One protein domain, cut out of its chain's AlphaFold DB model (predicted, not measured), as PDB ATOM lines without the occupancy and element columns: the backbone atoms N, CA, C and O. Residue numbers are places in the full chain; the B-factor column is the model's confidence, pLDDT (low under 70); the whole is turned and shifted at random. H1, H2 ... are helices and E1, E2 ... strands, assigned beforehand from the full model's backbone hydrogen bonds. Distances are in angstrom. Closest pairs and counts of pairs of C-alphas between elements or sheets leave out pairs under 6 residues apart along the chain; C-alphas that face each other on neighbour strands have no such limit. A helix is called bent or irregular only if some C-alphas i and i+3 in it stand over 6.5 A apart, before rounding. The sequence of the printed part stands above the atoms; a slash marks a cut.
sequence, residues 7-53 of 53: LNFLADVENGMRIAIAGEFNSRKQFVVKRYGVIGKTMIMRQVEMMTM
ATOM      1  N   LEU A   7     342.165 470.642 643.973       58.78
ATOM      2  CA  LEU A   7     342.398 472.003 644.477       58.78
ATOM      3  C   LEU A   7     342.941 472.947 643.390       58.78
ATOM      4  O   LEU A   7     342.402 474.031 643.203       58.78
ATOM      5  N   ASN A   8     343.952 472.508 642.630       67.94
ATOM      6  CA  ASN A   8     344.503 473.280 641.505       67.94
ATOM      7  C   ASN A   8     343.459 473.452 640.392       67.94
ATOM      8  O   ASN A   8     343.340 474.523 639.809       67.94
ATOM      9  N   PHE A   9     342.641 472.419 640.161       72.19
ATOM     10  CA  PHE A   9     341.554 472.475 639.187       72.19
ATOM     11  C   PHE A   9     340.596 473.631 639.460       72.19
ATOM     12  O   PHE A   9     340.290 474.376 638.539       72.19
ATOM     13  N   LEU A  10     340.161 473.808 640.709       69.00
ATOM     14  CA  LEU A  10     339.220 474.867 641.079       69.00
ATOM     15  C   LEU A  10     339.801 476.280 640.934       69.00
ATOM     16  O   LEU A  10     339.037 477.216 640.730       69.00
ATOM     17  N   ALA A  11     341.121 476.440 641.040       71.75
ATOM     18  CA  ALA A  11     341.778 477.738 640.898       71.75
ATOM     19  C   ALA A  11     341.982 478.150 639.427       71.75
ATOM     20  O   ALA A  11     341.973 479.338 639.109       71.75
ATOM     21  N   ASP A  12     342.150 477.178 638.526       72.31
ATOM     22  CA  ASP A  12     342.517 477.432 637.128       72.31
ATOM     23  C   ASP A  12     341.321 477.600 636.180       72.31
ATOM     24  O   ASP A  12     341.496 478.081 635.052       72.31
ATOM     25  N   VAL A  13     340.125 477.176 636.602       78.56
ATOM     26  CA  VAL A  13     338.939 477.069 635.740       78.56
ATOM     27  C   VAL A  13     337.774 477.910 636.247       78.56
ATOM     28  O   VAL A  13     337.505 477.983 637.441       78.56
ATOM     29  N   GLU A  14     337.021 478.485 635.313       82.06
ATOM     30  CA  GLU A  14     335.742 479.146 635.576       82.06
ATOM     31  C   GLU A  14     334.653 478.579 634.652       82.06
ATOM     32  O   GLU A  14     334.924 477.889 633.662       82.06
ATOM     33  N   ASN A  15     333.395 478.860 634.982       81.31
ATOM     34  CA  ASN A  15     332.260 478.471 634.167       81.31
ATOM     35  C   ASN A  15     332.377 479.046 632.742       81.31
ATOM     36  O   ASN A  15     332.715 480.212 632.548       81.31
ATOM     37  N   GLY A  16     332.107 478.219 631.732       83.31
ATOM     38  CA  GLY A  16     332.274 478.592 630.321       83.31
ATOM     39  C   GLY A  16     333.673 478.344 629.740       83.31
ATOM     40  O   GLY A  16     333.855 478.482 628.529       83.31
ATOM     41  N   MET A  17     334.652 477.917 630.546       87.31
ATOM     42  CA  MET A  17     335.940 477.448 630.030       87.31
ATOM     43  C   MET A  17     335.845 476.050 629.418       87.31
ATOM     44  O   MET A  17     335.003 475.230 629.785       87.31
ATOM     45  N   ARG A  18     336.753 475.759 628.479       88.12
ATOM     46  CA  ARG A  18     336.911 474.426 627.891       88.12
ATOM     47  C   ARG A  18     338.139 473.753 628.475       88.12
ATOM     48  O   ARG A  18     339.198 474.365 628.571       88.12
ATOM     49  N   ILE A  19     338.001 472.480 628.818       88.75
ATOM     50  CA  ILE A  19     339.092 471.661 629.341       88.75
ATOM     51  C   ILE A  19     339.239 470.387 628.511       88.75
ATOM     52  O   ILE A  19     338.252 469.814 628.051       88.75
ATOM     53  N   ALA A  20     340.477 469.935 628.348       90.94
ATOM     54  CA  ALA A  20     340.799 468.578 627.936       90.94
ATOM     55  C   ALA A  20     340.998 467.718 629.188       90.94
ATOM     56  O   ALA A  20     341.627 468.159 630.152       90.94
ATOM     57  N   ILE A  21     340.485 466.488 629.181       90.12
ATOM     58  CA  ILE A  21     340.634 465.543 630.294       90.12
ATOM     59  C   ILE A  21     341.199 464.216 629.796       90.12
ATOM     60  O   ILE A  21     340.836 463.737 628.725       90.12
ATOM     61  N   ALA A  22     342.069 463.612 630.599       92.50
ATOM     62  CA  ALA A  22     342.600 462.274 630.385       92.50
ATOM     63  C   ALA A  22     342.393 461.439 631.652       92.50
ATOM     64  O   ALA A  22     342.599 461.906 632.780       92.50
ATOM     65  N   GLY A  23     341.954 460.199 631.476       91.25
ATOM     66  CA  GLY A  23     341.523 459.354 632.577       91.25
ATOM     67  C   GLY A  23     341.177 457.942 632.138       91.25
ATOM     68  O   GLY A  23     341.374 457.566 630.986       91.25
ATOM     69  N   GLU A  24     340.653 457.179 633.084       94.94
ATOM     70  CA  GLU A  24     340.330 455.764 632.924       94.94
ATOM     71  C   GLU A  24     338.976 455.449 633.559       94.94
ATOM     72  O   GLU A  24     338.537 456.132 634.488       94.94
ATOM     73  N   PHE A  25     338.303 454.407 633.076       95.38
ATOM     74  CA  PHE A  25     337.102 453.907 633.734       95.38
ATOM     75  C   PHE A  25     337.480 453.030 634.926       95.38
ATOM     76  O   PHE A  25     338.303 452.128 634.807       95.38
ATOM     77  N   ASN A  26     336.858 453.274 636.078       92.81
ATOM     78  CA  ASN A  26     337.005 452.387 637.228       92.81
ATOM     79  C   ASN A  26     336.119 451.131 637.091       92.81
ATOM     80  O   ASN A  26     335.285 451.021 636.191       92.81
ATOM     81  N   SER A  27     336.240 450.202 638.043       96.88
ATOM     82  CA  SER A  27     335.424 448.978 638.100       96.88
ATOM     83  C   SER A  27     333.912 449.232 638.200       96.88
ATOM     84  O   SER A  27     333.115 448.350 637.889       96.88
ATOM     85  N   ARG A  28     333.502 450.447 638.584       95.88
ATOM     86  CA  ARG A  28     332.103 450.903 638.631       95.88
ATOM     87  C   ARG A  28     331.650 451.577 637.328       95.88
ATOM     88  O   ARG A  28     330.591 452.197 637.318       95.88
ATOM     89  N   LYS A  29     332.432 451.482 636.244       94.94
ATOM     90  CA  LYS A  29     332.176 452.122 634.938       94.94
ATOM     91  C   LYS A  29     332.057 453.650 635.000       94.94
ATOM     92  O   LYS A  29     331.408 454.262 634.160       94.94
ATOM     93  N   GLN A  30     332.704 454.287 635.970       94.50
ATOM     94  CA  GLN A  30     332.783 455.745 636.054       94.50
ATOM     95  C   GLN A  30     334.100 456.220 635.457       94.50
ATOM     96  O   GLN A  30     335.147 455.647 635.759       94.50
ATOM     97  N   PHE A  31     334.063 457.293 634.670       91.44
ATOM     98  CA  PHE A  31     335.283 457.913 634.170       91.44
ATOM     99  C   PHE A  31     335.979 458.697 635.292       91.44
ATOM    100  O   PHE A  31     335.465 459.694 635.816       91.44
ATOM    101  N   VAL A  32     337.153 458.220 635.693       90.75
ATOM    102  CA  VAL A  32     338.008 458.838 636.703       90.75
ATOM    103  C   VAL A  32     339.071 459.654 635.989       90.75
ATOM    104  O   VAL A  32     339.938 459.119 635.300       90.75
ATOM    105  N   VAL A  33     339.015 460.969 636.178       90.50
ATOM    106  CA  VAL A  33     339.968 461.900 635.572       90.50
ATOM    107  C   VAL A  33     341.277 461.841 636.354       90.50
ATOM    108  O   VAL A  33     341.291 462.026 637.574       90.50
ATOM    109  N   LYS A  34     342.378 461.594 635.642       87.19
ATOM    110  CA  LYS A  34     343.739 461.550 636.199       87.19
ATOM    111  C   LYS A  34     344.519 462.823 635.899       87.19
ATOM    112  O   LYS A  34     345.336 463.234 636.712       87.19
ATOM    113  N   ARG A  35     344.271 463.437 634.740       86.81
ATOM    114  CA  ARG A  35     344.902 464.684 634.294       86.81
ATOM    115  C   ARG A  35     343.876 465.558 633.582       86.81
ATOM    116  O   ARG A  35     342.964 465.040 632.939       86.81
ATOM    117  N   TYR A  36     344.048 466.869 633.677       88.88
ATOM    118  CA  TYR A  36     343.285 467.845 632.907       88.88
ATOM    119  C   TYR A  36     344.226 468.925 632.366       88.88
ATOM    120  O   TYR A  36     345.331 469.100 632.876       88.88
ATOM    121  N   GLY A  37     343.776 469.642 631.343       87.31
ATOM    122  CA  GLY A  37     344.403 470.867 630.861       87.31
ATOM    123  C   GLY A  37     343.336 471.851 630.396       87.31
ATOM    124  O   GLY A  37     342.323 471.442 629.829       87.31
ATOM    125  N   VAL A  38     343.544 473.142 630.645       88.19
ATOM    126  CA  VAL A  38     342.655 474.201 630.147       88.19
ATOM    127  C   VAL A  38     342.971 474.471 628.681       88.19
ATOM    128  O   VAL A  38     344.131 474.602 628.300       88.19
ATOM    129  N   ILE A  39     341.937 474.540 627.847       87.62
ATOM    130  CA  ILE A  39     342.065 474.903 626.437       87.62
ATOM    131  C   ILE A  39     341.853 476.414 626.326       87.62
ATOM    132  O   ILE A  39     340.744 476.908 626.534       87.62
ATOM    133  N   GLY A  40     342.914 477.141 625.972       83.56
ATOM    134  CA  GLY A  40     342.930 478.606 625.904       83.56
ATOM    135  C   GLY A  40     343.646 479.242 627.101       83.56
ATOM    136  O   GLY A  40     344.435 478.585 627.776       83.56
ATOM    137  N   LYS A  41     343.397 480.534 627.351       78.00
ATOM    138  CA  LYS A  41     344.004 481.258 628.482       78.00
ATOM    139  C   LYS A  41     343.322 480.878 629.796       78.00
ATOM    140  O   LYS A  41     342.096 480.963 629.886       78.00
ATOM    141  N   THR A  42     344.115 480.518 630.803       78.56
ATOM    142  CA  THR A  42     343.630 480.260 632.167       78.56
ATOM    143  C   THR A  42     343.160 481.549 632.843       78.56
ATOM    144  O   THR A  42     343.490 482.654 632.397       78.56
ATOM    145  N   MET A  43     342.417 481.421 633.947       72.94
ATOM    146  CA  MET A  43     342.025 482.575 634.768       72.94
ATOM    147  C   MET A  43     343.233 483.379 635.248       72.94
ATOM    148  O   MET A  43     343.250 484.600 635.112       72.94
ATOM    149  N   ILE A  44     344.272 482.687 635.718       78.06
ATOM    150  CA  ILE A  44     345.521 483.310 636.166       78.06
ATOM    151  C   ILE A  44     346.158 484.112 635.030       78.06
ATOM    152  O   ILE A  44     346.528 485.262 635.229       78.06
ATOM    153  N   MET A  45     346.241 483.552 633.819       77.69
ATOM    154  CA  MET A  45     346.805 484.272 632.670       77.69
ATOM    155  C   MET A  45     346.018 485.543 632.344       77.69
ATOM    156  O   MET A  45     346.623 486.581 632.094       77.69
ATOM    157  N   ARG A  46     344.680 485.500 632.395       76.19
ATOM    158  CA  ARG A  46     343.850 486.699 632.189       76.19
ATOM    159  C   ARG A  46     344.062 487.747 633.282       76.19
ATOM    160  O   ARG A  46     344.104 488.935 632.980       76.19
ATOM    161  N   GLN A  47     344.187 487.321 634.538       75.25
ATOM    162  CA  GLN A  47     344.443 488.223 635.663       75.25
ATOM    163  C   GLN A  47     345.822 488.878 635.563       75.25
ATOM    164  O   GLN A  47     345.936 490.079 635.787       75.25
ATOM    165  N   VAL A  48     346.851 488.119 635.176       82.88
ATOM    166  CA  VAL A  48     348.196 488.657 634.938       82.88
ATOM    167  C   VAL A  48     348.167 489.697 633.821       82.88
ATOM    168  O   VAL A  48     348.664 490.797 634.030       82.88
ATOM    169  N   GLU A  49     347.518 489.400 632.690       81.56
ATOM    170  CA  GLU A  49     347.384 490.347 631.574       81.56
ATOM    171  C   GLU A  49     346.713 491.663 631.999       81.56
ATOM    172  O   GLU A  49     347.197 492.730 631.627       81.56
ATOM    173  N   MET A  50     345.655 491.601 632.819       79.38
ATOM    174  CA  MET A  50     344.968 492.790 633.346       79.38
ATOM    175  C   MET A  50     345.809 493.610 634.336       79.38
ATOM    176  O   MET A  50     345.604 494.813 634.424       79.38
ATOM    177  N   MET A  51     346.730 492.995 635.086       76.56
ATOM    178  CA  MET A  51     347.598 493.708 636.040       76.56
ATOM    179  C   MET A  51     348.812 494.368 635.380       76.56
ATOM    180  O   MET A  51     349.394 495.288 635.945       76.56
ATOM    181  N   THR A  52     349.229 493.869 634.217       74.62
ATOM    182  CA  THR A  52     350.356 494.414 633.442       74.62
ATOM    183  C   THR A  52     349.955 495.505 632.443       74.62
ATOM    184  O   THR A  52     350.820 495.983 631.709       74.62
ATOM    185  N   MET A  53     348.670 495.868 632.391       60.72
ATOM    186  CA  MET A  53     348.111 496.930 631.544       60.72
ATOM    187  C   MET A  53     347.958 498.254 632.290       60.72
ATOM    188  O   MET A  53     347.731 498.223 633.519       60.72
TER     189      MET A  53
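This is residues 7 to 53 of the 53 residues of an uncharacterized protein of Enterococcus devriesei (UniProt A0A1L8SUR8). A long, bent hairpin of two antiparallel strands, E1 and E2, makes one end of a rod; helix H2 makes the other end, and residues 46 to 53 stick out there. Short helix H1 sits to one side, where hairpin and H2 join. The 47 printed residues run H1, E1, E2, H2, class mixed, only just loose, close to extended: radius of gyration of the C-alphas 14.1 A, spans 50 by 18 by 16 A.

Find C-alpha 18 at (336.911, 474.426, 627.891); from there E1, residues 18 to 25, runs 21.3 A. E2, residues 31 to 39, covers 19.9 A. H2, residues 43 to 51, runs 12.5 A to C-alpha 51 at (347.598, 493.708, 636.040). H1 is residues 7 to 12, 9.1 A.

In the hairpin, look at N 20 and O 37, 2.8 A apart, within hydrogen-bond range. E1 bends by 53 degrees at residue 22, E2 by 79 degrees at residue 34. H1 and H2 only just touch, with 3 pairs of C-alphas within 8 A, the closest Asp 12 and Met 43 at 5.7 A, at a steep tilt of 48 degrees. E1 and H2 are apart. In H1 and H2 every O i to N i+4 pair is within hydrogen-bond range.

The farthest C-alphas, Ser 27 and Met 53, are 50.0 A apart. The printed part has no cut, and its three links are tight. Look for pLDDT under 70 at residues 7, 8, 10 and 53.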